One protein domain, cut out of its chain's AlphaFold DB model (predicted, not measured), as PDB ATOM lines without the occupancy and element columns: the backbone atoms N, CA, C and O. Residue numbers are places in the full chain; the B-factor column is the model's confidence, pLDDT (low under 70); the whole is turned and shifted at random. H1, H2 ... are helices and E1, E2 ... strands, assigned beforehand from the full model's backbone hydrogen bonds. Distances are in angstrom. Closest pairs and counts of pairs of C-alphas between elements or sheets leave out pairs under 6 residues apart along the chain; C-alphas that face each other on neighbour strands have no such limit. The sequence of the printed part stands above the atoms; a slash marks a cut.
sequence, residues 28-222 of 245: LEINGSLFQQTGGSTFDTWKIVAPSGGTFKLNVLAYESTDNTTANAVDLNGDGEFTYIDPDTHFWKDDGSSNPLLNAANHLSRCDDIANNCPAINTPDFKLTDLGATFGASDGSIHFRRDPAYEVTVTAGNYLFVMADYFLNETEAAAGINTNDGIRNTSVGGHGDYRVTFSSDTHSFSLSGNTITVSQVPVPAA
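What this domain is: This is residues 28 to 222 of the 245 residues of an uncharacterized protein of Methylomonas sp. (UniProt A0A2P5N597). Look for a sandwich of two strongly twisted sheets face to face, a six-stranded one of E5, E4, E8, E2, E11 and E10 and a five-stranded one of E1, E9, E3, E7 and E6, their strands running nearly the same line. Long loops and the small helix H1 lie about this sandwich, and the last residues, 217 to 222, run away from it as a tail. The printed part has 195 residues, with eleven named strands and one named helix in the order E1 to E8, H1, E9 to E11; the six-stranded sheet, in the order E5, E4, E8, E2, E11, E10, is mixed, and the other, in the order E1, E9, E3, E7, E6, is antiparallel throughout. The class is mostly strand, though under half of the residues, 84 of 195, are in named elements. The whole is compact, with a radius of gyration of the C-alphas of 16.4 A and spans of 55 by 38 by 30 A.

Where its parts are: Find C-alpha 28 at (44.642, 34.072, -44.092); from there E1, residues 28 to 37, runs 28.6 A. E2 follows at residues 44 to 50, and E3 at residues 54 to 61, 22.8 A long. After residues 62 to 86, with no named element, look for E4 at residues 87 to 93, 20.1 A long, then E5 at 107 to 111, E6 at 126 to 130 and E7 at 149 to 154. E8, residues 157 to 165, begins at C-alpha 157 at (39.650, 35.128, -25.479) and is 26.7 A long. H1, residues 170 to 175, comes next, then E9, residues 191 to 199, 26.3 A long. E10, residues 203 to 208, leads to E11, residues 211 to 216, which ends at C-alpha 216 at (50.365, 39.582, -32.270).

How they stand to each other: Start in the six-stranded sheet, whose edge strands are E5 and E10. E4 and E5 form a hairpin, with N 89 and O 111 at 2.8 A. On the other side of E4, E8 is antiparallel to it, with N 90 and O 162 at 2.9 A. E8 and E2 are antiparallel, with N 46 and O 161 at 2.8 A. E2 and E11 are parallel at 29 degrees, with N 212 and O 47 at 2.7 A. E10 and E11 form a hairpin, with N 204 and O 215 at 2.8 A. Now look at the five-stranded sheet, with edge strands E1 and E6. E1 and E9 are antiparallel at 157 degrees, with N 34 and O 192 at 2.8 A. E9 and E3 have N 57 and O 199 at 2.8 A, and E3 and E7 have N 152 and O 56 at 2.8 A. E6 and E7 form a hairpin, with N 129 and O 151 at 2.8 A. The parts of the two sheets that face each other are 7.7 A centre to centre, their best planes 25 degrees apart and their strands at 10 degrees. Between E1 and E10 the closest C-alphas are those of Leu 28 and Phe 205, 6.0 A apart; between E5 and E6 they are those of Leu 108 and Phe 126, 7.5 A. E1 and E5 are apart, and so are E6 and E10. H1 only grazes the six-stranded sheet, with its residues 170 to 173; its closest C-alpha to E5 is Glu 170, 7.7 A from that of His 107. In H1 every O i to N i+4 pair is within hydrogen-bond range.

The domain as a whole: The two C-alphas farthest apart are those of Thr 38 and Ala 222, 58.1 A. The printed part has no cut. The links E3 to E4, E4 to E5, E5 to E6, E6 to E7 and H1 to E9 are long. The mean pLDDT of the printed part is 89.4; look for values under 70 at residues 67 to 71, 185 to 189 and 220 to 222 of this model.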
ATOM      1  N   LEU A  28      45.161  35.436 -44.046       96.88
ATOM      2  CA  LEU A  28      44.642  34.072 -44.092       96.88
ATOM      3  C   LEU A  28      43.359  34.067 -44.916       96.88
ATOM      4  O   LEU A  28      42.416  34.777 -44.579       96.88
ATOM      5  N   GLU A  29      43.334  33.249 -45.961       95.88
ATOM      6  CA  GLU A  29      42.138  32.983 -46.756       95.88
ATOM      7  C   GLU A  29      41.587  31.603 -46.408       95.88
ATOM      8  O   GLU A  29      42.343  30.638 -46.261       95.88
ATOM      9  N   ILE A  30      40.270  31.526 -46.266       95.06
ATOM     10  CA  ILE A  30      39.530  30.304 -45.971       95.06
ATOM     11  C   ILE A  30      38.416  30.196 -47.002       95.06
ATOM     12  O   ILE A  30      37.565  31.078 -47.057       95.06
ATOM     13  N   ASN A  31      38.414  29.125 -47.790       93.31
ATOM     14  CA  ASN A  31      37.288  28.787 -48.658       93.31
ATOM     15  C   ASN A  31      36.385  27.792 -47.925       93.31
ATOM     16  O   ASN A  31      36.894  26.885 -47.258       93.31
ATOM     17  N   GLY A  32      35.076  27.968 -48.039       92.25
ATOM     18  CA  GLY A  32      34.078  27.061 -47.485       92.25
ATOM     19  C   GLY A  32      32.855  26.966 -48.385       92.25
ATOM     20  O   GLY A  32      32.745  27.711 -49.360       92.25
ATOM     21  N   SER A  33      31.963  26.042 -48.038       91.12
ATOM     22  CA  SER A  33      30.767  25.725 -48.814       91.12
ATOM     23  C   SER A  33      29.607  25.456 -47.865       91.12
ATOM     24  O   SER A  33      29.724  24.660 -46.933       91.12
ATOM     25  N   LEU A  34      28.468  26.093 -48.115       91.94
ATOM     26  CA  LEU A  34      27.226  25.900 -47.384       91.94
ATOM     27  C   LEU A  34      26.299  24.995 -48.183       91.94
ATOM     28  O   LEU A  34      26.006  25.261 -49.337       91.94
ATOM     29  N   PHE A  35      25.815  23.916 -47.592       90.12
ATOM     30  CA  PHE A  35      25.066  22.889 -48.300       90.12
ATOM     31  C   PHE A  35      23.568  23.041 -48.076       90.12
ATOM     32  O   PHE A  35      23.102  23.220 -46.947       90.12
ATOM     33  N   GLN A  36      22.795  22.867 -49.148       88.81
ATOM     34  CA  GLN A  36      21.353  22.711 -49.052       88.81
ATOM     35  C   GLN A  36      21.014  21.464 -48.225       88.81
ATOM     36  O   GLN A  36      21.502  20.362 -48.484       88.81
ATOM     37  N   GLN A  37      20.099  21.615 -47.274       88.44
ATOM     38  CA  GLN A  37      19.524  20.526 -46.492       88.44
ATOM     39  C   GLN A  37      18.002  20.464 -46.658       88.44
ATOM     40  O   GLN A  37      17.359  21.328 -47.260       88.44
ATOM     41  N   THR A  38      17.393  19.407 -46.116       87.81
ATOM     42  CA  THR A  38      15.932  19.362 -45.989       87.81
ATOM     43  C   THR A  38      15.495  20.384 -44.945       87.81
ATOM     44  O   THR A  38      15.811  20.227 -43.769       87.81
ATOM     45  N   GLY A  39      14.736  21.393 -45.372       87.06
ATOM     46  CA  GLY A  39      14.192  22.418 -44.480       87.06
ATOM     47  C   GLY A  39      15.171  23.530 -44.108       87.06
ATOM     48  O   GLY A  39      14.945  24.162 -43.084       87.06
ATOM     49  N   GLY A  40      16.239  23.738 -44.888       91.19
ATOM     50  CA  GLY A  40      17.202  24.811 -44.647       91.19
ATOM     51  C   GLY A  40      18.540  24.640 -45.367       91.19
ATOM     52  O   GLY A  40      18.672  23.780 -46.240       91.19
ATOM     53  N   SER A  41      19.552  25.383 -44.932       92.50
ATOM     54  CA  SER A  41      20.961  25.249 -45.326       92.50
ATOM     55  C   SER A  41      21.863  24.957 -44.110       92.50
ATOM     56  O   SER A  41      21.470  25.137 -42.949       92.50
ATOM     57  N   THR A  42      23.066  24.416 -44.345       94.88
ATOM     58  CA  THR A  42      24.125  24.423 -43.319       94.88
ATOM     59  C   THR A  42      24.596  25.857 -43.069       94.88
ATOM     60  O   THR A  42      24.467  26.726 -43.923       94.88
ATOM     61  N   PHE A  43      25.252  26.068 -41.935       96.25
ATOM     62  CA  PHE A  43      26.143  27.202 -41.717       96.25
ATOM     63  C   PHE A  43      27.476  26.677 -41.181       96.25
ATOM     64  O   PHE A  43      27.517  25.640 -40.512       96.25
ATOM     65  N   ASP A  44      28.553  27.404 -41.441       97.50
ATOM     66  CA  ASP A  44      29.889  27.044 -40.984       97.50
ATOM     67  C   ASP A  44      30.269  27.822 -39.728       97.50
ATOM     68  O   ASP A  44      29.862  28.964 -39.519       97.50
ATOM     69  N   THR A  45      31.060  27.190 -38.860       97.75
ATOM     70  CA  THR A  45      31.565  27.805 -37.628       97.75
ATOM     71  C   THR A  45      33.078  27.660 -37.538       97.75
ATOM     72  O   THR A  45      33.618  26.552 -37.525       97.75
ATOM     73  N   TRP A  46      33.755  28.793 -37.397       98.25
ATOM     74  CA  TRP A  46      35.201  28.900 -37.264       98.25
ATOM     75  C   TRP A  46      35.544  29.415 -35.876       98.25
ATOM     76  O   TRP A  46      35.146  30.511 -35.481       98.25
ATOM     77  N   LYS A  47      36.301  28.633 -35.112       98.19
ATOM     78  CA  LYS A  47      36.781  29.066 -33.803       98.19
ATOM     79  C   LYS A  47      37.903  30.074 -33.986       98.19
ATOM     80  O   LYS A  47      38.853  29.811 -34.711       98.19
ATOM     81  N   ILE A  48      37.841  31.192 -33.280       98.38
ATOM     82  CA  ILE A  48      38.897  32.199 -33.225       98.38
ATOM     83  C   ILE A  48      39.488  32.195 -31.818       98.38
ATOM     84  O   ILE A  48      38.785  32.406 -30.833       98.38
ATOM     85  N   VAL A  49      40.794  31.975 -31.725       98.31
ATOM     86  CA  VAL A  49      41.566  32.056 -30.485       98.31
ATOM     87  C   VAL A  49      42.457  33.288 -30.563       98.31
ATOM     88  O   VAL A  49      43.346  33.360 -31.412       98.31
ATOM     89  N   ALA A  50      42.242  34.249 -29.667       97.88
ATOM     90  CA  ALA A  50      43.027  35.476 -29.562       97.88
ATOM     91  C   ALA A  50      43.772  35.499 -28.214       97.88
ATOM     92  O   ALA A  50      43.198  35.924 -27.214       97.88
ATOM     93  N   PRO A  51      45.045  35.066 -28.126       96.62
ATOM     94  CA  PRO A  51      45.760  34.979 -26.848       96.62
ATOM     95  C   PRO A  51      46.014  36.329 -26.164       96.62
ATOM     96  O   PRO A  51      46.120  36.385 -24.941       96.62
ATOM     97  N   SER A  52      46.127  37.414 -26.934       93.56
ATOM     98  CA  SER A  52      46.459  38.760 -26.434       93.56
ATOM     99  C   SER A  52      45.435  39.838 -26.810       93.56
ATOM    100  O   SER A  52      45.662  41.011 -26.523       93.56
ATOM    101  N   GLY A  53      44.320  39.461 -27.442       93.88
ATOM    102  CA  GLY A  53      43.448  40.406 -28.142       93.88
ATOM    103  C   GLY A  53      44.124  41.007 -29.378       93.88
ATOM    104  O   GLY A  53      45.300  40.748 -29.642       93.88
ATOM    105  N   GLY A  54      43.373  41.789 -30.151       94.69
ATOM    106  CA  GLY A  54      43.884  42.383 -31.381       94.69
ATOM    107  C   GLY A  54      42.814  43.012 -32.257       94.69
ATOM    108  O   GLY A  54      41.619  42.802 -32.050       94.69
ATOM    109  N   THR A  55      43.274  43.763 -33.258       97.38
ATOM    110  CA  THR A  55      42.437  44.342 -34.313       97.38
ATOM    111  C   THR A  55      42.820  43.736 -35.659       97.38
ATOM    112  O   THR A  55      44.002  43.693 -36.029       97.38
ATOM    113  N   PHE A  56      41.820  43.257 -36.388       97.44
ATOM    114  CA  PHE A  56      41.974  42.667 -37.711       97.44
ATOM    115  C   PHE A  56      40.736  42.922 -38.566       97.44
ATOM    116  O   PHE A  56      39.658  43.227 -38.060       97.44
ATOM    117  N   LYS A  57      40.907  42.803 -39.876       96.75
ATOM    118  CA  LYS A  57      39.850  42.965 -40.868       96.75
ATOM    119  C   LYS A  57      39.384  41.606 -41.352       96.75
ATOM    120  O   LYS A  57      40.190  40.674 -41.437       96.75
ATOM    121  N   LEU A  58      38.104  41.539 -41.679       95.69
ATOM    122  CA  LEU A  58      37.450  40.397 -42.282       95.69
ATOM    123  C   LEU A  58      36.681  40.882 -43.506       95.69
ATOM    124  O   LEU A  58      35.883  41.813 -43.402       95.69
ATOM    125  N   ASN A  59      36.932  40.233 -44.638       93.94
ATOM    126  CA  ASN A  59      36.154  40.388 -45.861       93.94
ATOM    127  C   ASN A  59      35.590  39.026 -46.237       93.94
ATOM    128  O   ASN A  59      36.305  38.025 -46.128       93.94
ATOM    129  N   VAL A  60      34.349  38.996 -46.701       94.19
ATOM    130  CA  VAL A  60      33.756  37.808 -47.309       94.19
ATOM    131  C   VAL A  60      33.603  38.060 -48.799       94.19
ATOM    132  O   VAL A  60      33.180  39.134 -49.203       94.19
ATOM    133  N   LEU A  61      33.958  37.076 -49.614       92.06
ATOM    134  CA  LEU A  61      33.555  36.998 -51.006       92.06
ATOM    135  C   LEU A  61      32.563  35.846 -51.122       92.06
ATOM    136  O   LEU A  61      32.955  34.686 -51.010       92.06
ATOM    137  N   ALA A  62      31.300  36.184 -51.318       88.75
ATOM    138  CA  ALA A  62      30.188  35.256 -51.525       88.75
ATOM    139  C   ALA A  62      29.466  35.530 -52.851       88.75
ATOM    140  O   ALA A  62      28.690  34.702 -53.324       88.75
ATOM    141  N   TYR A  63      29.777  36.673 -53.475       83.00
ATOM    142  CA  TYR A  63      29.236  37.094 -54.757       83.00
ATOM    143  C   TYR A  63      27.708  37.217 -54.751       83.00
ATOM    144  O   TYR A  63      27.049  36.871 -55.732       83.00
ATOM    145  N   GLU A  64      27.136  37.747 -53.662       81.62
ATOM    146  CA  GLU A  64      25.686  37.935 -53.564       81.62
ATOM    147  C   GLU A  64      25.187  38.825 -54.714       81.62
ATOM    148  O   GLU A  64      25.572  39.987 -54.871       81.62
ATOM    149  N   SER A  65      24.297  38.278 -55.539       73.81
ATOM    150  CA  SER A  65      23.769  38.930 -56.732       73.81
ATOM    151  C   SER A  65      22.268  39.179 -56.603       73.81
ATOM    152  O   SER A  65      21.515  38.346 -56.112       73.81
ATOM    153  N   THR A  66      21.794  40.309 -57.136       71.56
ATOM    154  CA  THR A  66      20.348  40.543 -57.320       71.56
ATOM    155  C   THR A  66      19.777  39.789 -58.523       71.56
ATOM    156  O   THR A  66      18.562  39.739 -58.711       71.56
ATOM    157  N   ASP A  67      20.652  39.267 -59.381       69.81
ATOM    158  CA  ASP A  67      20.315  38.429 -60.524       69.81
ATOM    159  C   ASP A  67      20.810  37.009 -60.245       69.81
ATOM    160  O   ASP A  67      21.997  36.696 -60.369       69.81
ATOM    161  N   ASN A  68      19.842  36.181 -59.868       64.81
ATOM    162  CA  ASN A  68      19.987  34.808 -59.407       64.81
ATOM    163  C   ASN A  68      20.183  33.791 -60.548       64.81
ATOM    164  O   ASN A  68      19.990  32.585 -60.369       64.81
ATOM    165  N   THR A  69      20.509  34.256 -61.753       68.50
ATOM    166  CA  THR A  69      20.806  33.383 -62.889       68.50
ATOM    167  C   THR A  69      22.274  32.962 -62.895       68.50
ATOM    168  O   THR A  69      23.152  33.646 -62.373       68.50
ATOM    169  N   THR A  70      22.575  31.855 -63.578       65.38
ATOM    170  CA  THR A  70      23.957  31.383 -63.772       65.38
ATOM    171  C   THR A  70      24.851  32.396 -64.498       65.38
ATOM    172  O   THR A  70      26.060  32.212 -64.532       65.38
ATOM    173  N   ALA A  71      24.285  33.453 -65.097       66.56
ATOM    174  CA  ALA A  71      25.041  34.497 -65.786       66.56
ATOM    175  C   ALA A  71      25.879  35.371 -64.837       66.56
ATOM    176  O   ALA A  71      26.856  35.963 -65.291       66.56
ATOM    177  N   ASN A  72      25.519  35.432 -63.550       70.50
ATOM    178  CA  ASN A  72      26.279  36.151 -62.520       70.50
ATOM    179  C   ASN A  72      26.838  35.225 -61.439       70.50
ATOM    180  O   ASN A  72      27.335  35.709 -60.433       70.50
ATOM    181  N   ALA A  73      26.750  33.910 -61.620       72.62
ATOM    182  CA  ALA A  73      27.351  32.976 -60.687       72.62
ATOM    183  C   ALA A  73      28.862  32.862 -60.966       72.62
ATOM    184  O   ALA A  73      29.292  32.929 -62.123       72.62
ATOM    185  N   VAL A  74      29.664  32.713 -59.912       80.50
ATOM    186  CA  VAL A  74      31.129  32.629 -59.999       80.50
ATOM    187  C   VAL A  74      31.590  31.342 -59.328       80.50
ATOM    188  O   VAL A  74      31.027  30.923 -58.323       80.50
ATOM    189  N   ASP A  75      32.593  30.705 -59.922       81.81
ATOM    190  CA  ASP A  75      33.314  29.593 -59.309       81.81
ATOM    191  C   ASP A  75      34.399  30.203 -58.414       81.81
ATOM    192  O   ASP A  75      35.395  30.754 -58.901       81.81
ATOM    193  N   LEU A  76      34.134  30.227 -57.107       85.00
ATOM    194  CA  LEU A  76      34.968  30.929 -56.130       85.00
ATOM    195  C   LEU A  76      36.180  30.108 -55.690       85.00
ATOM    196  O   LEU A  76      37.219  30.688 -55.354       85.00
ATOM    197  N   ASN A  77      36.055  28.781 -55.673       80.12
ATOM    198  CA  ASN A  77      37.056  27.872 -55.120       80.12
ATOM    199  C   ASN A  77      37.810  27.070 -56.217       80.12
ATOM    200  O   ASN A  77      38.836  26.451 -55.921       80.12
ATOM    201  N   GLY A  78      37.366  27.152 -57.477       81.62
ATOM    202  CA  GLY A  78      37.977  26.532 -58.650       81.62
ATOM    203  C   GLY A  78      37.571  25.076 -58.900       81.62
ATOM    204  O   GLY A  78      38.298  24.380 -59.619       81.62
ATOM    205  N   ASP A  79      36.490  24.584 -58.294       77.88
ATOM    206  CA  ASP A  79      36.011  23.206 -58.455       77.88
ATOM    207  C   ASP A  79      35.035  23.014 -59.632       77.88
ATOM    208  O   ASP A  79      34.697  21.879 -59.986       77.88
ATOM    209  N   GLY A  80      34.689  24.103 -60.323       73.50
ATOM    210  CA  GLY A  80      33.809  24.113 -61.485       73.50
ATOM    211  C   GLY A  80      32.325  24.260 -61.151       73.50
ATOM    212  O   GLY A  80      31.506  24.211 -62.078       73.50
ATOM    213  N   GLU A  81      31.968  24.447 -59.881       74.94
ATOM    214  CA  GLU A  81      30.603  24.712 -59.441       74.94
ATOM    215  C   GLU A  81      30.397  26.226 -59.272       74.94
ATOM    216  O   GLU A  81      31.219  26.960 -58.735       74.94
ATOM    217  N   PHE A  82      29.310  26.738 -59.852       73.75
ATOM    218  CA  PHE A  82      29.018  28.168 -59.835       73.75
ATOM    219  C   PHE A  82      28.024  28.487 -58.741       73.75
ATOM    220  O   PHE A  82      26.915  27.944 -58.720       73.75
ATOM    221  N   THR A  83      28.370  29.462 -57.915       70.25
ATOM    222  CA  THR A  83      27.597  29.741 -56.719       70.25
ATOM    223  C   THR A  83      27.494  31.229 -56.413       70.25
ATOM    224  O   THR A  83      28.251  32.052 -56.936       70.25
ATOM    225  N   TYR A  84      26.481  31.560 -55.625       79.38
ATOM    226  CA  TYR A  84      26.352  32.808 -54.892       79.38
ATOM    227  C   TYR A  84      25.499  32.512 -53.657       79.38
ATOM    228  O   TYR A  84      24.498  31.795 -53.752       79.38
ATOM    229  N   ILE A  85      25.901  33.059 -52.518       84.38
ATOM    230  CA  ILE A  85      25.097  33.077 -51.291       84.38
ATOM    231  C   ILE A  85      24.854  34.522 -50.884       84.38
ATOM    232  O   ILE A  85      25.557  35.413 -51.348       84.38
ATOM    233  N   ASP A  86      23.848  34.735 -50.052       88.62
ATOM    234  CA  ASP A  86      23.480  35.991 -49.402       88.62
ATOM    235  C   ASP A  86      24.157  35.983 -48.019       88.62
ATOM    236  O   ASP A  86      23.646  35.370 -47.078       88.62
ATOM    237  N   PRO A  87      25.412  36.462 -47.915       91.25
ATOM    238  CA  PRO A  87      26.282  36.116 -46.803       91.25
ATOM    239  C   PRO A  87      25.792  36.720 -45.489       91.25
ATOM    240  O   PRO A  87      25.828  37.928 -45.317       91.25
ATOM    241  N   ASP A  88      25.480  35.883 -44.499       94.12
ATOM    242  CA  ASP A  88      25.173  36.341 -43.145       94.12
ATOM    243  C   ASP A  88      26.253  35.896 -42.157       94.12
ATOM    244  O   ASP A  88      26.439  34.707 -41.881       94.12
ATOM    245  N   THR A  89      27.003  36.862 -41.625       96.88
ATOM    246  CA  THR A  89      28.126  36.598 -40.721       96.88
ATOM    247  C   THR A  89      27.814  36.983 -39.291       96.88
ATOM    248  O   THR A  89      27.231  38.031 -39.019       96.88
ATOM    249  N   HIS A  90      28.258  36.166 -38.339       97.62
ATOM    250  CA  HIS A  90      28.082  36.454 -36.919       97.62
ATOM    251  C   HIS A  90      29.377  36.265 -36.143       97.62
ATOM    252  O   HIS A  90      30.171  35.370 -36.428       97.62
ATOM    253  N   PHE A  91      29.540  37.067 -35.090       98.06
ATOM    254  CA  PHE A  91      30.501  36.782 -34.031       98.06
ATOM    255  C   PHE A  91      29.773  36.356 -32.770       98.06
ATOM    256  O   PHE A  91      28.807  36.992 -32.343       98.06
ATOM    257  N   TRP A  92      30.290  35.305 -32.147       98.50
ATOM    258  CA  TRP A  92      29.866  34.829 -30.841       98.50
ATOM    259  C   TRP A  92      31.063  34.723 -29.904       98.50
ATOM    260  O   TRP A  92      32.189  34.462 -30.330       98.50
ATOM    261  N   LYS A  93      30.832  34.891 -28.606       98.19
ATOM    262  CA  LYS A  93      31.789  34.514 -27.572       98.19
ATOM    263  C   LYS A  93      31.786  32.992 -27.422       98.19
ATOM    264  O   LYS A  93      30.727  32.386 -27.302       98.19
ATOM    265  N   ASP A  94      32.964  32.378 -27.399       98.00
ATOM    266  CA  ASP A  94      33.103  30.973 -27.015       98.00
ATOM    267  C   ASP A  94      33.332  30.913 -25.497       98.00
ATOM    268  O   ASP A  94      34.414  31.225 -24.989       98.00
ATOM    269  N   ASP A  95      32.273  30.558 -24.768       96.81
ATOM    270  CA  ASP A  95      32.264  30.429 -23.307       96.81
ATOM    271  C   ASP A  95      32.849  29.097 -22.798       96.81
ATOM    272  O   ASP A  95      32.872  28.853 -21.590       96.81
ATOM    273  N   GLY A  96      33.356  28.248 -23.700       96.06
ATOM    274  CA  GLY A  96      33.917  26.937 -23.384       96.06
ATOM    275  C   GLY A  96      32.876  25.833 -23.193       96.06
ATOM    276  O   GLY A  96      33.246  24.712 -22.838       96.06
ATOM    277  N   SER A  97      31.589  26.118 -23.412       96.81
ATOM    278  CA  SER A  97      30.555  25.086 -23.472       96.81
ATOM    279  C   SER A  97      30.701  24.209 -24.724       96.81
ATOM    280  O   SER A  97      31.439  24.519 -25.657       96.81
ATOM    281  N   SER A  98      29.986  23.081 -24.760       94.06
ATOM    282  CA  SER A  98      29.993  22.189 -25.927       94.06
ATOM    283  C   SER A  98      29.341  22.804 -27.168       94.06
ATOM    284  O   SER A  98      29.636  22.370 -28.275       94.06
ATOM    285  N   ASN A  99      28.434  23.769 -26.985       95.62
ATOM    286  CA  ASN A  99      27.838  24.547 -28.065       95.62
ATOM    287  C   ASN A  99      27.555  25.981 -27.572       95.62
ATOM    288  O   ASN A  99      26.471  26.232 -27.032       95.62
ATOM    289  N   PRO A 100      28.497  26.921 -27.776       97.56
ATOM    290  CA  PRO A 100      28.324  28.315 -27.367       97.56
ATOM    291  C   PRO A 100      27.140  29.031 -28.033       97.56
ATOM    292  O   PRO A 100      26.667  30.026 -27.485       97.56
ATOM    293  N   LEU A 101      26.630  28.518 -29.164       97.81
ATOM    294  CA  LEU A 101      25.477  29.078 -29.882       97.81
ATOM    295  C   LEU A 101      24.144  28.858 -29.141       97.81
ATOM    296  O   LEU A 101      23.173  29.554 -29.410       97.81
ATOM    297  N   LEU A 102      24.080  27.931 -28.170       97.38
ATOM    298  CA  LEU A 102      22.875  27.714 -27.347       97.38
ATOM    299  C   LEU A 102      22.580  28.874 -26.386       97.38
ATOM    300  O   LEU A 102      21.468  28.984 -25.868       97.38
ATOM    301  N   ASN A 103      23.575  29.709 -26.093       97.06
ATOM    302  CA  ASN A 103      23.447  30.811 -25.154       97.06
ATOM    303  C   ASN A 103      23.414  32.134 -25.916       97.06
ATOM    304  O   ASN A 103      24.463  32.686 -26.224       97.06
ATOM    305  N   ALA A 104      22.223  32.683 -26.161       94.50
ATOM    306  CA  ALA A 104      22.050  33.936 -26.903       94.50
ATOM    307  C   ALA A 104      22.854  35.126 -26.335       94.50
ATOM    308  O   ALA A 104      23.190  36.043 -27.077       94.50
ATOM    309  N   ALA A 105      23.230  35.113 -25.049       95.50
ATOM    310  CA  ALA A 105      24.096  36.149 -24.473       95.50
ATOM    311  C   ALA A 105      25.535  36.124 -25.024       95.50
ATOM    312  O   ALA A 105      26.288  37.075 -24.816       95.50
ATOM    313  N   ASN A 106      25.927  35.041 -25.698       97.88
ATOM    314  CA  ASN A 106      27.201  34.942 -26.391       97.88
ATOM    315  C   ASN A 106      27.174  35.628 -27.763       97.88
ATOM    316  O   ASN A 106      28.253  35.867 -28.293       97.88
ATOM    317  N   HIS A 107      26.016  35.953 -28.347       97.88
ATOM    318  CA  HIS A 107      25.964  36.639 -29.642       97.88
ATOM    319  C   HIS A 107      26.479  38.076 -29.510       97.88
ATOM    320  O   HIS A 107      26.022  38.834 -28.656       97.88
ATOM    321  N   LEU A 108      27.468  38.444 -30.327       97.69
ATOM    322  CA  LEU A 108      28.159  39.736 -30.245       97.69
ATOM    323  C   LEU A 108      27.786  40.669 -31.393       97.69
ATOM    324  O   LEU A 108      27.636  41.875 -31.190       97.69
ATOM    325  N   SER A 109      27.683  40.129 -32.604       96.62
ATOM    326  CA  SER A 109      27.359  40.913 -33.792       96.62
ATOM    327  C   SER A 109      26.819  40.041 -34.911       96.62
ATOM    328  O   SER A 109      27.113  38.848 -34.987       96.62
ATOM    329  N   ARG A 110      26.079  40.684 -35.809       95.25
ATOM    330  CA  ARG A 110      25.683  40.182 -37.122       95.25
ATOM    331  C   ARG A 110      26.157  41.191 -38.168       95.25
ATOM    332  O   ARG A 110      26.130  42.388 -37.883       95.25
ATOM    333  N   CYS A 111      26.601  40.725 -39.321       94.19
ATOM    334  CA  CYS A 111      26.935  41.553 -40.467       94.19
ATOM    335  C   CYS A 111      26.667  40.754 -41.738       94.19
ATOM    336  O   CYS A 111      27.160  39.640 -41.883       94.19
ATOM    337  N   ASP A 112      25.879  41.343 -42.614       88.94
ATOM    338  CA  ASP A 112      25.285  40.711 -43.784       88.94
ATOM    339  C   ASP A 112      25.842  41.452 -45.005       88.94
ATOM    340  O   ASP A 112      27.009  41.293 -45.337       88.94
ATOM    341  N   ASP A 113      25.121  42.443 -45.508       84.50
ATOM    342  CA  ASP A 113      25.659  43.429 -46.432       84.50
ATOM    343  C   ASP A 113      26.711  44.376 -45.815       84.50
ATOM    344  O   ASP A 113      26.763  44.662 -44.616       84.50
ATOM    345  N   ILE A 114      27.514  45.007 -46.670       79.69
ATOM    346  CA  ILE A 114      28.309  46.181 -46.293       79.69
ATOM    347  C   ILE A 114      27.479  47.469 -46.393       79.69
ATOM    348  O   ILE A 114      26.762  47.697 -47.369       79.69
ATOM    349  N   ALA A 115      27.583  48.363 -45.405       72.62
ATOM    350  CA  ALA A 115      26.776  49.584 -45.267       72.62
ATOM    351  C   ALA A 115      25.249  49.374 -45.172       72.62
ATOM    352  O   ALA A 115      24.492  50.349 -45.118       72.62
ATOM    353  N   ASN A 116      24.794  48.125 -45.101       72.69
ATOM    354  CA  ASN A 116      23.424  47.702 -44.850       72.69
ATOM    355  C   ASN A 116      23.504  46.506 -43.887       72.69
ATOM    356  O   ASN A 116      24.403  45.706 -44.012       72.69
ATOM    357  N   ASN A 117      22.667  46.402 -42.857       83.94
ATOM    358  CA  ASN A 117      22.686  45.249 -41.929       83.94
ATOM    359  C   ASN A 117      24.020  44.900 -41.207       83.94
ATOM    360  O   ASN A 117      24.105  43.847 -40.578       83.94
ATOM    361  N   CYS A 118      25.012  45.799 -41.188       90.50
ATOM    362  CA  CYS A 118      26.274  45.648 -40.450       90.50
ATOM    363  C   CYS A 118      26.431  46.727 -39.356       90.50
ATOM    364  O   CYS A 118      27.159  47.712 -39.529       90.50
ATOM    365  N   PRO A 119      25.694  46.632 -38.233       91.88
ATOM    366  CA  PRO A 119      25.713  47.653 -37.193       91.88
ATOM    367  C   PRO A 119      27.085  47.763 -36.520       91.88
ATOM    368  O   PRO A 119      27.694  46.771 -36.127       91.88
ATOM    369  N   ALA A 120      27.540  48.999 -36.302       93.69
ATOM    370  CA  ALA A 120      28.732  49.243 -35.503       93.69
ATOM    371  C   ALA A 120      28.497  48.808 -34.048       93.69
ATOM    372  O   ALA A 120      27.543  49.243 -33.399       93.69
ATOM    373  N   ILE A 121      29.413  48.000 -33.519       96.75
ATOM    374  CA  ILE A 121      29.404  47.539 -32.128       96.75
ATOM    375  C   ILE A 121      30.593  48.166 -31.413       96.75
ATOM    376  O   ILE A 121      31.694  48.190 -31.956       96.75
ATOM    377  N   ASN A 122      30.394  48.666 -30.195       97.31
ATOM    378  CA  ASN A 122      31.468  49.239 -29.385       97.31
ATOM    379  C   ASN A 122      31.266  48.892 -27.908       97.31
ATOM    380  O   ASN A 122      30.646  49.641 -27.152       97.31
ATOM    381  N   THR A 123      31.776  47.730 -27.517       96.50
ATOM    382  CA  THR A 123      31.792  47.256 -26.130       96.50
ATOM    383  C   THR A 123      33.237  47.184 -25.624       96.50
ATOM    384  O   THR A 123      34.163  47.220 -26.436       96.50
ATOM    385  N   PRO A 124      33.468  47.073 -24.303       94.88
ATOM    386  CA  PRO A 124      34.821  46.932 -23.763       94.88
ATOM    387  C   PRO A 124      35.596  45.732 -24.327       94.88
ATOM    388  O   PRO A 124      36.808  45.825 -24.504       94.88
ATOM    389  N   ASP A 125      34.894  44.637 -24.631       94.62
ATOM    390  CA  ASP A 125      35.517  43.358 -24.986       94.62
ATOM    391  C   ASP A 125      35.498  43.055 -26.490       94.62
ATOM    392  O   ASP A 125      36.232  42.173 -26.949       94.62
ATOM    393  N   PHE A 126      34.646  43.761 -27.239       98.06
ATOM    394  CA  PHE A 126      34.401  43.549 -28.659       98.06
ATOM    395  C   PHE A 126      33.962  44.843 -29.351       98.06
ATOM    396  O   PHE A 126      33.034  45.529 -28.903       98.06
ATOM    397  N   LYS A 127      34.583  45.146 -30.487       98.38
ATOM    398  CA  LYS A 127      34.186  46.237 -31.376       98.38
ATOM    399  C   LYS A 127      34.112  45.720 -32.806       98.38
ATOM    400  O   LYS A 127      35.018  45.016 -33.237       98.38
ATOM    401  N   LEU A 128      33.083  46.134 -33.534       97.69
ATOM    402  CA  LEU A 128      32.946  45.918 -34.972       97.69
ATOM    403  C   LEU A 128      32.743  47.270 -35.649       97.69
ATOM    404  O   LEU A 128      31.968  48.106 -35.179       97.69
ATOM    405  N   THR A 129      33.471  47.516 -36.728       96.31
ATOM    406  CA  THR A 129      33.344  48.722 -37.546       96.31
ATOM    407  C   THR A 129      33.290  48.331 -39.011       96.31
ATOM    408  O   THR A 129      34.242  47.764 -39.533       96.31
ATOM    409  N   ASP A 130      32.180  48.655 -39.658       93.75
ATOM    410  CA  ASP A 130      32.009  48.526 -41.102       93.75
ATOM    411  C   ASP A 130      33.101  49.318 -41.855       93.75
ATOM    412  O   ASP A 130      33.399  50.468 -41.512       93.75
ATOM    413  N   LEU A 131      33.722  48.690 -42.859       92.81
ATOM    414  CA  LEU A 131      34.775  49.292 -43.685       92.81
ATOM    415  C   LEU A 131      34.229  50.068 -44.895       92.81
ATOM    416  O   LEU A 131      34.983  50.788 -45.558       92.81
ATOM    417  N   GLY A 132      32.923  49.985 -45.143       87.75
ATOM    418  CA  GLY A 132      32.198  50.702 -46.180       87.75
ATOM    419  C   GLY A 132      32.336  50.075 -47.564       87.75
ATOM    420  O   GLY A 132      33.364  49.509 -47.925       87.75
ATOM    421  N   ALA A 133      31.300  50.252 -48.386       80.62
ATOM    422  CA  ALA A 133      31.073  49.540 -49.649       80.62
ATOM    423  C   ALA A 133      32.198  49.555 -50.702       80.62
ATOM    424  O   ALA A 133      32.135  48.811 -51.675       80.62
ATOM    425  N   THR A 134      33.188  50.434 -50.571       83.12
ATOM    426  CA  THR A 134      34.327  50.513 -51.495       83.12
ATOM    427  C   THR A 134      35.507  49.643 -51.074       83.12
ATOM    428  O   THR A 134      36.383  49.390 -51.899       83.12
ATOM    429  N   PHE A 135      35.578  49.229 -49.806       86.75
ATOM    430  CA  PHE A 135      36.669  48.397 -49.309       86.75
ATOM    431  C   PHE A 135      36.602  47.010 -49.948       86.75
ATOM    432  O   PHE A 135      35.541  46.410 -49.968       86.75
ATOM    433  N   GLY A 136      37.707  46.522 -50.513       84.62
ATOM    434  CA  GLY A 136      37.775  45.204 -51.157       84.62
ATOM    435  C   GLY A 136      37.064  45.071 -52.515       84.62
ATOM    436  O   GLY A 136      37.311  44.134 -53.266       84.62
ATOM    437  N   ALA A 137      36.217  46.029 -52.900       86.56
ATOM    438  CA  ALA A 137      35.523  45.972 -54.187       86.56
ATOM    439  C   ALA A 137      36.479  46.155 -55.381       86.56
ATOM    440  O   ALA A 137      36.273  45.582 -56.446       86.56
ATOM    441  N   SER A 138      37.535  46.963 -55.223       88.19
ATOM    442  CA  SER A 138      38.497  47.226 -56.303       88.19
ATOM    443  C   SER A 138      39.478  46.083 -56.549       88.19
ATOM    444  O   SER A 138      40.004  45.973 -57.653       88.19
ATOM    445  N   ASP A 139      39.768  45.281 -55.522       88.00
ATOM    446  CA  ASP A 139      40.677  44.132 -55.613       88.00
ATOM    447  C   ASP A 139      39.933  42.790 -55.726       88.00
ATOM    448  O   ASP A 139      40.573  41.751 -55.871       88.00
ATOM    449  N   GLY A 140      38.594  42.817 -55.721       87.19
ATOM    450  CA  GLY A 140      37.747  41.632 -55.841       87.19
ATOM    451  C   GLY A 140      37.711  40.769 -54.581       87.19
ATOM    452  O   GLY A 140      37.291  39.617 -54.655       87.19
ATOM    453  N   SER A 141      38.157  41.285 -53.430       87.81
ATOM    454  CA  SER A 141      38.023  40.581 -52.149       87.81
ATOM    455  C   SER A 141      36.604  40.621 -51.574       87.81
ATOM    456  O   SER A 141      36.339  39.860 -50.650       87.81
ATOM    457  N   ILE A 142      35.715  41.446 -52.141       90.00
ATOM    458  CA  ILE A 142      34.260  41.409 -51.930       90.00
ATOM    459  C   ILE A 142      33.509  41.657 -53.244       90.00
ATOM    460  O   ILE A 142      34.032  42.315 -54.152       90.00
ATOM    461  N   HIS A 143      32.246  41.244 -53.309       87.94
ATOM    462  CA  HIS A 143      31.285  41.781 -54.264       87.94
ATOM    463  C   HIS A 143      30.711  43.121 -53.771       87.94
ATOM    464  O   HIS A 143      30.296  43.286 -52.622       87.94
ATOM    465  N   PHE A 144      30.742  44.131 -54.643       85.19
ATOM    466  CA  PHE A 144      30.470  45.524 -54.284       85.19
ATOM    467  C   PHE A 144      29.066  45.718 -53.683       85.19
ATOM    468  O   PHE A 144      28.072  45.499 -54.373       85.19
ATOM    469  N   ARG A 145      29.001  46.255 -52.450       84.06
ATOM    470  CA  ARG A 145      27.766  46.568 -51.680       84.06
ATOM    471  C   ARG A 145      26.932  45.366 -51.227       84.06
ATOM    472  O   ARG A 145      25.760  45.563 -50.917       84.06
ATOM    473  N   ARG A 146      27.501  44.172 -51.286       87.31
ATOM    474  CA  ARG A 146      26.754  42.922 -51.173       87.31
ATOM    475  C   ARG A 146      27.411  41.989 -50.178       87.31
ATOM    476  O   ARG A 146      26.824  41.595 -49.187       87.31
ATOM    477  N   ASP A 147      28.718  41.811 -50.324       90.56
ATOM    478  CA  ASP A 147      29.428  41.013 -49.338       90.56
ATOM    479  C   ASP A 147      29.952  41.874 -48.169       90.56
ATOM    480  O   ASP A 147      30.351  43.035 -48.368       90.56
ATOM    481  N   PRO A 148      30.005  41.317 -46.946       92.75
ATOM    482  CA  PRO A 148      30.436  42.047 -45.769       92.75
ATOM    483  C   PRO A 148      31.942  42.313 -45.780       92.75
ATOM    484  O   PRO A 148      32.763  41.430 -46.048       92.75
ATOM    485  N   ALA A 149      32.317  43.527 -45.366       94.50
ATOM    486  CA  ALA A 149      33.685  43.848 -44.972       94.50
ATOM    487  C   ALA A 149      33.709  44.746 -43.739       94.50
ATOM    488  O   ALA A 149      33.123  45.831 -43.714       94.50
ATOM    489  N   TYR A 150      34.429  44.311 -42.712       95.94
ATOM    490  CA  TYR A 150      34.477  45.016 -41.439       95.94
ATOM    491  C   TYR A 150      35.792  44.780 -40.694       95.94
ATOM    492  O   TYR A 150      36.522  43.812 -40.904       95.94
ATOM    493  N   GLU A 151      36.107  45.702 -39.795       96.94
ATOM    494  CA  GLU A 151      37.179  45.582 -38.821       96.94
ATOM    495  C   GLU A 151      36.606  45.124 -37.483       96.94
ATOM    496  O   GLU A 151      35.631  45.690 -36.982       96.94
ATOM    497  N   VAL A 152      37.248  44.129 -36.880       97.88
ATOM    498  CA  VAL A 152      36.927  43.633 -35.545       97.88
ATOM    499  C   VAL A 152      38.083  43.935 -34.607       97.88
ATOM    500  O   VAL A 152      39.251  43.746 -34.943       97.88
ATOM    501  N   THR A 153      37.761  44.388 -33.399       98.19
ATOM    502  CA  THR A 153      38.691  44.404 -32.269       98.19
ATOM    503  C   THR A 153      38.168  43.483 -31.183       98.19
ATOM    504  O   THR A 153      37.030  43.634 -30.740       98.19
ATOM    505  N   VAL A 154      39.012  42.557 -30.742       97.88
ATOM    506  CA  VAL A 154      38.711  41.595 -29.681       97.88
ATOM    507  C   VAL A 154      39.690  41.739 -28.524       97.88
ATOM    508  O   VAL A 154      40.859  42.085 -28.712       97.88
ATOM    509  N   THR A 155      39.225  41.437 -27.318       97.88
ATOM    510  CA  THR A 155      40.101  41.188 -26.167       97.88
ATOM    511  C   THR A 155      40.670  39.769 -26.214       97.88
ATOM    512  O   THR A 155      40.382  38.988 -27.122       97.88
ATOM    513  N   ALA A 156      41.554  39.436 -25.268       97.94
ATOM    514  CA  ALA A 156      42.064  38.078 -25.170       97.94
ATOM    515  C   ALA A 156      40.921  37.106 -24.843       97.94
ATOM    516  O   ALA A 156      40.199  37.301 -23.865       97.94
ATOM    517  N   GLY A 157      40.764  36.052 -25.640       97.94
ATOM    518  CA  GLY A 157      39.650  35.128 -25.479       97.94
ATOM    519  C   GLY A 157      39.436  34.191 -26.658       97.94
ATOM    520  O   GLY A 157      40.235  34.131 -27.594       97.94
ATOM    521  N   ASN A 158      38.330  33.455 -26.575       98.38
ATOM    522  CA  ASN A 158      37.850  32.571 -27.624       98.38
ATOM    523  C   ASN A 158      36.531  33.114 -28.177       98.38
ATOM    524  O   ASN A 158      35.670  33.581 -27.425       98.38
ATOM    525  N   TYR A 159      36.376  33.017 -29.487       98.56
ATOM    526  CA  TYR A 159      35.216  33.486 -30.226       98.56
ATOM    527  C   TYR A 159      34.838  32.454 -31.284       98.56
ATOM    528  O   TYR A 159      35.641  31.585 -31.627       98.56
ATOM    529  N   LEU A 160      33.634  32.571 -31.822       98.44
ATOM    530  CA  LEU A 160      33.209  31.871 -33.023       98.44
ATOM    531  C   LEU A 160      32.876  32.913 -34.085       98.44
ATOM    532  O   LEU A 160      32.148  33.864 -33.807       98.44
ATOM    533  N   PHE A 161      33.404  32.716 -35.284       98.31
ATOM    534  CA  PHE A 161      32.905  33.335 -36.499       98.31
ATOM    535  C   PHE A 161      31.960  32.339 -37.172       98.31
ATOM    536  O   PHE A 161      32.335  31.187 -37.392       98.31
ATOM    537  N   VAL A 162      30.736  32.766 -37.454       98.19
ATOM    538  CA  VAL A 162      29.701  31.947 -38.093       98.19
ATOM    539  C   VAL A 162      29.407  32.529 -39.467       98.19
ATOM    540  O   VAL A 162      29.291  33.748 -39.587       98.19
ATOM    541  N   MET A 163      29.294  31.660 -40.469       96.69
ATOM    542  CA  MET A 163      29.006  31.996 -41.863       96.69
ATOM    543  C   MET A 163      27.757  31.240 -42.323       96.69
ATOM    544  O   MET A 163      27.755  30.011 -42.294       96.69
ATOM    545  N   ALA A 164      26.719  31.957 -42.746       95.00
ATOM    546  CA  ALA A 164      25.457  31.397 -43.227       95.00
ATOM    547  C   ALA A 164      25.025  32.025 -44.568       95.00
ATOM    548  O   ALA A 164      25.572  33.048 -44.975       95.00
ATOM    549  N   ASP A 165      24.049  31.402 -45.233       89.50
ATOM    550  CA  ASP A 165      23.327  31.953 -46.391       89.50
ATOM    551  C   ASP A 165      21.951  32.446 -45.920       89.50
ATOM    552  O   ASP A 165      21.210  31.658 -45.353       89.50
ATOM    553  N   TYR A 166      21.659  33.737 -46.093       87.50
ATOM    554  CA  TYR A 166      20.432  34.482 -45.786       87.50
ATOM    555  C   TYR A 166      19.792  34.282 -44.394       87.50
ATOM    556  O   TYR A 166      19.286  33.222 -44.041       87.50
ATOM    557  N   PHE A 167      19.744  35.386 -43.639       89.94
ATOM    558  CA  PHE A 167      19.335  35.545 -42.232       89.94
ATOM    559  C   PHE A 167      19.356  34.293 -41.337       89.94
ATOM    560  O   PHE A 167      18.351  33.595 -41.214       89.94
ATOM    561  N   LEU A 168      20.447  34.117 -40.586       94.19
ATOM    562  CA  LEU A 168      20.529  33.157 -39.487       94.19
ATOM    563  C   LEU A 168      20.149  33.832 -38.161       94.19
ATOM    564  O   LEU A 168      20.863  34.701 -37.660       94.19
ATOM    565  N   ASN A 169      19.063  33.399 -37.520       94.19
ATOM    566  CA  ASN A 169      18.739  33.877 -36.169       94.19
ATOM    567  C   ASN A 169      19.361  33.015 -35.055       94.19
ATOM    568  O   ASN A 169      19.832  31.902 -35.277       94.19
ATOM    569  N   GLU A 170      19.335  33.499 -33.812       95.62
ATOM    570  CA  GLU A 170      19.947  32.811 -32.670       95.62
ATOM    571  C   GLU A 170      19.277  31.466 -32.350       95.62
ATOM    572  O   GLU A 170      19.938  30.546 -31.868       95.62
ATOM    573  N   THR A 171      17.976  31.320 -32.630       95.69
ATOM    574  CA  THR A 171      17.259  30.045 -32.446       95.69
ATOM    575  C   THR A 171      17.709  29.012 -33.478       95.69
ATOM    576  O   THR A 171      17.914  27.849 -33.136       95.69
ATOM    577  N   GLU A 172      17.903  29.433 -34.727       95.75
ATOM    578  CA  GLU A 172      18.437  28.606 -35.814       95.75
ATOM    579  C   GLU A 172      19.900  28.220 -35.561       95.75
ATOM    580  O   GLU A 172      20.256  27.041 -35.641       95.75
ATOM    581  N   ALA A 173      20.730  29.181 -35.139       96.06
ATOM    582  CA  ALA A 173      22.117  28.937 -34.750       96.06
ATOM    583  C   ALA A 173      22.211  27.915 -33.601       96.06
ATOM    584  O   ALA A 173      23.007  26.976 -33.653       96.06
ATOM    585  N   ALA A 174      21.350  28.044 -32.587       96.00
ATOM    586  CA  ALA A 174      21.240  27.086 -31.490       96.00
ATOM    587  C   ALA A 174      20.791  25.689 -31.964       96.00
ATOM    588  O   ALA A 174      21.246  24.678 -31.421       96.00
ATOM    589  N   ALA A 175      19.914  25.627 -32.969       95.06
ATOM    590  CA  ALA A 175      19.407  24.386 -33.550       95.06
ATOM    591  C   ALA A 175      20.387  23.713 -34.531       95.06
ATOM    592  O   ALA A 175      20.235  22.522 -34.805       95.06
ATOM    593  N   GLY A 176      21.393  24.438 -35.034       94.31
ATOM    594  CA  GLY A 176      22.393  23.906 -35.964       94.31
ATOM    595  C   GLY A 176      21.950  23.872 -37.430       94.31
ATOM    596  O   GLY A 176      22.523  23.121 -38.216       94.31
ATOM    597  N   ILE A 177      20.916  24.632 -37.798       94.25
ATOM    598  CA  ILE A 177      20.381  24.682 -39.165       94.25
ATOM    599  C   ILE A 177      19.789  26.061 -39.448       94.25
ATOM    600  O   ILE A 177      19.082  26.600 -38.599       94.25
ATOM    601  N   ASN A 178      20.040  26.608 -40.641       94.81
ATOM    602  CA  ASN A 178      19.382  27.828 -41.098       94.81
ATOM    603  C   ASN A 178      18.071  27.480 -41.820       94.81
ATOM    604  O   ASN A 178      18.107  26.985 -42.942       94.81
ATOM    605  N   THR A 179      16.917  27.649 -41.167       90.44
ATOM    606  CA  THR A 179      15.655  27.023 -41.612       90.44
ATOM    607  C   THR A 179      14.865  27.809 -42.653       90.44
ATOM    608  O   THR A 179      14.009  27.237 -43.328       90.44
ATOM    609  N   ASN A 180      15.126  29.109 -42.787       70.06
ATOM    610  CA  ASN A 180      14.387  29.991 -43.696       70.06
ATOM    611  C   ASN A 180      15.105  30.249 -45.020       70.06
ATOM    612  O   ASN A 180      14.705  31.142 -45.769       70.06
ATOM    613  N   ASP A 181      16.119  29.444 -45.317       73.19
ATOM    614  CA  ASP A 181      16.946  29.628 -46.491       73.19
ATOM    615  C   ASP A 181      17.016  28.374 -47.376       73.19
ATOM    616  O   ASP A 181      16.909  27.222 -46.935       73.19
ATOM    617  N   GLY A 182      17.143  28.630 -48.673       73.38
ATOM    618  CA  GLY A 182      17.442  27.632 -49.673       73.38
ATOM    619  C   GLY A 182      18.472  28.201 -50.632       73.38
ATOM    620  O   GLY A 182      18.188  29.192 -51.307       73.38
ATOM    621  N   ILE A 183      19.612  27.514 -50.734       80.31
ATOM    622  CA  ILE A 183      20.698  27.829 -51.658       80.31
ATOM    623  C   ILE A 183      20.093  28.013 -53.054       80.31
ATOM    624  O   ILE A 183      19.582  27.071 -53.674       80.31
ATOM    625  N   ARG A 184      20.111  29.251 -53.554       70.75
ATOM    626  CA  ARG A 184      19.242  29.691 -54.663       70.75
ATOM    627  C   ARG A 184      19.597  29.070 -56.024       70.75
ATOM    628  O   ARG A 184      18.796  29.155 -56.956       70.75
ATOM    629  N   ASN A 185      20.730  28.369 -56.136       63.72
ATOM    630  CA  ASN A 185      21.192  27.683 -57.350       63.72
ATOM    631  C   ASN A 185      21.342  26.155 -57.181       63.72
ATOM    632  O   ASN A 185      22.369  25.563 -57.508       63.72
ATOM    633  N   THR A 186      20.292  25.473 -56.713       60.06
ATOM    634  CA  THR A 186      20.302  23.998 -56.548       60.06
ATOM    635  C   THR A 186      20.561  23.199 -57.835       60.06
ATOM    636  O   THR A 186      20.903  22.020 -57.769       60.06
ATOM    637  N   SER A 187      20.420  23.819 -59.013       58.75
ATOM    638  CA  SER A 187      20.750  23.229 -60.316       58.75
ATOM    639  C   SER A 187      22.253  23.055 -60.567       58.75
ATOM    640  O   SER A 187      22.617  22.321 -61.487       58.75
ATOM    641  N   VAL A 188      23.108  23.707 -59.773       57.06
ATOM    642  CA  VAL A 188      24.573  23.659 -59.879       57.06
ATOM    643  C   VAL A 188      25.150  23.298 -58.504       57.06
ATOM    644  O   VAL A 188      25.513  24.165 -57.725       57.06
ATOM    645  N   GLY A 189      25.147  22.007 -58.163       62.72
ATOM    646  CA  GLY A 189      25.882  21.483 -56.999       62.72
ATOM    647  C   GLY A 189      25.133  21.460 -55.660       62.72
ATOM    648  O   GLY A 189      25.489  20.684 -54.774       62.72
ATOM    649  N   GLY A 190      24.051  22.232 -55.495       77.31
ATOM    650  CA  GLY A 190      23.264  22.225 -54.250       77.31
ATOM    651  C   GLY A 190      24.000  22.815 -53.039       77.31
ATOM    652  O   GLY A 190      23.657  22.485 -51.902       77.31
ATOM    653  N   HIS A 191      25.003  23.659 -53.280       85.56
ATOM    654  CA  HIS A 191      25.764  24.357 -52.251       85.56
ATOM    655  C   HIS A 191      26.210  25.761 -52.689       85.56
ATOM    656  O   HIS A 191      26.121  26.154 -53.854       85.56
ATOM    657  N   GLY A 192      26.613  26.516 -51.678       86.00
ATOM    658  CA  GLY A 192      26.955  27.920 -51.638       86.00
ATOM    659  C   GLY A 192      28.418  28.135 -51.276       86.00
ATOM    660  O   GLY A 192      28.719  27.988 -50.096       86.00
ATOM    661  N   ASP A 193      29.326  28.471 -52.193       89.69
ATOM    662  CA  ASP A 193      30.716  28.742 -51.786       89.69
ATOM    663  C   ASP A 193      30.915  30.166 -51.302       89.69
ATOM    664  O   ASP A 193      30.252  31.115 -51.721       89.69
ATOM    665  N   TYR A 194      31.909  30.307 -50.437       92.44
ATOM    666  CA  TYR A 194      32.390  31.588 -49.973       92.44
ATOM    667  C   TYR A 194      33.897  31.540 -49.735       92.44
ATOM    668  O   TYR A 194      34.494  30.486 -49.488       92.44
ATOM    669  N   ARG A 195      34.519  32.718 -49.724       94.38
ATOM    670  CA  ARG A 195      35.879  32.924 -49.229       94.38
ATOM    671  C   ARG A 195      35.881  33.971 -48.131       94.38
ATOM    672  O   ARG A 195      35.379  35.069 -48.329       94.38
ATOM    673  N   VAL A 196      36.500  33.666 -46.998       95.69
ATOM    674  CA  VAL A 196      36.757  34.633 -45.926       95.69
ATOM    675  C   VAL A 196      38.231  34.977 -45.901       95.69
ATOM    676  O   VAL A 196      39.083  34.089 -45.866       95.69
ATOM    677  N   THR A 197      38.532  36.268 -45.854       96.50
ATOM    678  CA  THR A 197      39.896  36.781 -45.784       96.50
ATOM    679  C   THR A 197      40.106  37.538 -44.478       96.50
ATOM    680  O   THR A 197      39.536  38.607 -44.266       96.50
ATOM    681  N   PHE A 198      40.976  37.008 -43.621       97.44
ATOM    682  CA  PHE A 198      41.466  37.669 -42.414       97.44
ATOM    683  C   PHE A 198      42.762  38.412 -42.724       97.44
ATOM    684  O   PHE A 198      43.689  37.830 -43.291       97.44
ATOM    685  N   SER A 199      42.860  39.679 -42.326       96.19
ATOM    686  CA  SER A 199      44.078  40.472 -42.528       96.19
ATOM    687  C   SER A 199      44.354  41.447 -41.385       96.19
ATOM    688  O   SER A 199      43.452  41.939 -40.707       96.19
ATOM    689  N   SER A 200      45.633  41.725 -41.141       95.81
ATOM    690  CA  SER A 200      46.096  42.721 -40.172       95.81
ATOM    691  C   SER A 200      47.536  43.101 -40.494       95.81
ATOM    692  O   SER A 200      48.307  42.255 -40.932       95.81
ATOM    693  N   ASP A 201      47.924  44.342 -40.206       92.94
ATOM    694  CA  ASP A 201      49.319  44.791 -40.336       92.94
ATOM    695  C   ASP A 201      50.179  44.394 -39.122       92.94
ATOM    696  O   ASP A 201      51.402  44.539 -39.129       92.94
ATOM    697  N   THR A 202      49.544  43.931 -38.042       93.25
ATOM    698  CA  THR A 202      50.190  43.711 -36.733       93.25
ATOM    699  C   THR A 202      49.937  42.330 -36.144       93.25
ATOM    700  O   THR A 202      50.518  41.995 -35.111       93.25
ATOM    701  N   HIS A 203      49.088  41.526 -36.781       94.94
ATOM    702  CA  HIS A 203      48.757  40.180 -36.337       94.94
ATOM    703  C   HIS A 203      49.064  39.169 -37.424       94.94
ATOM    704  O   HIS A 203      49.049  39.462 -38.618       94.94
ATOM    705  N   SER A 204      49.348  37.964 -36.965       95.75
ATOM    706  CA  SER A 204      49.504  36.790 -37.787       95.75
ATOM    707  C   SER A 204      48.368  35.814 -37.512       95.75
ATOM    708  O   SER A 204      47.862  35.727 -36.388       95.75
ATOM    709  N   PHE A 205      47.974  35.089 -38.549       97.12
ATOM    710  CA  PHE A 205      46.866  34.151 -38.545       97.12
ATOM    711  C   PHE A 205      47.390  32.773 -38.914       97.12
ATOM    712  O   PHE A 205      48.136  32.618 -39.885       97.12
ATOM    713  N   SER A 206      46.984  31.770 -38.147       96.56
ATOM    714  CA  SER A 206      47.234  30.365 -38.465       96.56
ATOM    715  C   SER A 206      45.942  29.576 -38.362       96.56
ATOM    716  O   SER A 206      45.130  29.837 -37.475       96.56
ATOM    717  N   LEU A 207      45.764  28.625 -39.274       97.38
ATOM    718  CA  LEU A 207      44.604  27.750 -39.328       97.38
ATOM    719  C   LEU A 207      45.018  26.325 -38.957       97.38
ATOM    720  O   LEU A 207      45.966  25.777 -39.522       97.38
ATOM    721  N   SER A 208      44.296  25.717 -38.022       97.81
ATOM    722  CA  SER A 208      44.396  24.296 -37.701       97.81
ATOM    723  C   SER A 208      42.989  23.720 -37.576       97.81
ATOM    724  O   SER A 208      42.254  24.051 -36.646       97.81
ATOM    725  N   GLY A 209      42.584  22.898 -38.548       96.38
ATOM    726  CA  GLY A 209      41.185  22.485 -38.679       96.38
ATOM    727  C   GLY A 209      40.276  23.703 -38.856       96.38
ATOM    728  O   GLY A 209      40.543  24.545 -39.706       96.38
ATOM    729  N   ASN A 210      39.250  23.824 -38.013       96.56
ATOM    730  CA  ASN A 210      38.350  24.981 -37.969       96.56
ATOM    731  C   ASN A 210      38.782  26.066 -36.965       96.56
ATOM    732  O   ASN A 210      37.995  26.951 -36.639       96.56
ATOM    733  N   THR A 211      39.999  25.976 -36.415       98.19
ATOM    734  CA  THR A 211      40.502  26.918 -35.412       98.19
ATOM    735  C   THR A 211      41.515  27.878 -36.022       98.19
ATOM    736  O   THR A 211      42.584  27.476 -36.482       98.19
ATOM    737  N   ILE A 212      41.187  29.162 -35.963       98.19
ATOM    738  CA  ILE A 212      42.002  30.302 -36.359       98.19
ATOM    739  C   ILE A 212      42.671  30.857 -35.104       98.19
ATOM    740  O   ILE A 212      42.001  31.299 -34.174       98.19
ATOM    741  N   THR A 213      43.999  30.867 -35.067       97.88
ATOM    742  CA  THR A 213      44.743  31.544 -33.997       97.88
ATOM    743  C   THR A 213      45.223  32.902 -34.487       97.88
ATOM    744  O   THR A 213      45.964  32.968 -35.469       97.88
ATOM    745  N   VAL A 214      44.839  33.965 -33.777       97.06
ATOM    746  CA  VAL A 214      45.224  35.357 -34.044       97.06
ATOM    747  C   VAL A 214      46.308  35.760 -33.053       97.06
ATOM    748  O   VAL A 214      46.034  35.950 -31.872       97.06
ATOM    749  N   SER A 215      47.550  35.878 -33.518       95.19
ATOM    750  CA  SER A 215      48.704  36.179 -32.660       95.19
ATOM    751  C   SER A 215      49.344  37.502 -33.037       95.19
ATOM    752  O   SER A 215      49.631  37.738 -34.210       95.19
ATOM    753  N   GLN A 216      49.620  38.349 -32.046       92.25
ATOM    754  CA  GLN A 216      50.365  39.582 -32.270       92.25
ATOM    755  C   GLN A 216      51.752  39.268 -32.840       92.25
ATOM    756  O   GLN A 216      52.470  38.405 -32.335       92.25
ATOM    757  N   VAL A 217      52.141  40.004 -33.876       90.06
ATOM    758  CA  VAL A 217      53.475  39.930 -34.468       90.06
ATOM    759  C   VAL A 217      54.453  40.669 -33.561       90.06
ATOM    760  O   VAL A 217      54.286  41.873 -33.331       90.06
ATOM    761  N   PRO A 218      55.490  39.996 -33.032       82.31
ATOM    762  CA  PRO A 218      56.494  40.667 -32.226       82.31
ATOM    763  C   PRO A 218      57.210  41.745 -33.043       82.31
ATOM    764  O   PRO A 218      57.745  41.477 -34.119       82.31
ATOM    765  N   VAL A 219      57.279  42.968 -32.513       75.50
ATOM    766  CA  VAL A 219      58.096  44.022 -33.128       75.50
ATOM    767  C   VAL A 219      59.562  43.575 -33.080       75.50
ATOM    768  O   VAL A 219      60.033  43.207 -31.996       75.50
ATOM    769  N   PRO A 220      60.308  43.596 -34.204       68.31
ATOM    770  CA  PRO A 220      61.677  43.101 -34.238       68.31
ATOM    771  C   PRO A 220      62.534  43.701 -33.122       68.31
ATOM    772  O   PRO A 220      62.594  44.922 -32.955       68.31
ATOM    773  N   ALA A 221      63.263  42.847 -32.396       65.56
ATOM    774  CA  ALA A 221      64.151  43.257 -31.302       65.56
ATOM    775  C   ALA A 221      65.178  44.325 -31.727       65.56
ATOM    776  O   ALA A 221      65.640  45.109 -30.901       65.56
ATOM    777  N   ALA A 222      65.496  44.402 -33.024       61.91
ATOM    778  CA  ALA A 222      66.331  45.446 -33.600       61.91
ATOM    779  C   ALA A 222      65.789  46.862 -33.330       61.91
ATOM    780  O   ALA A 222      66.582  47.739 -33.012       61.91
TER     781      ALA A 222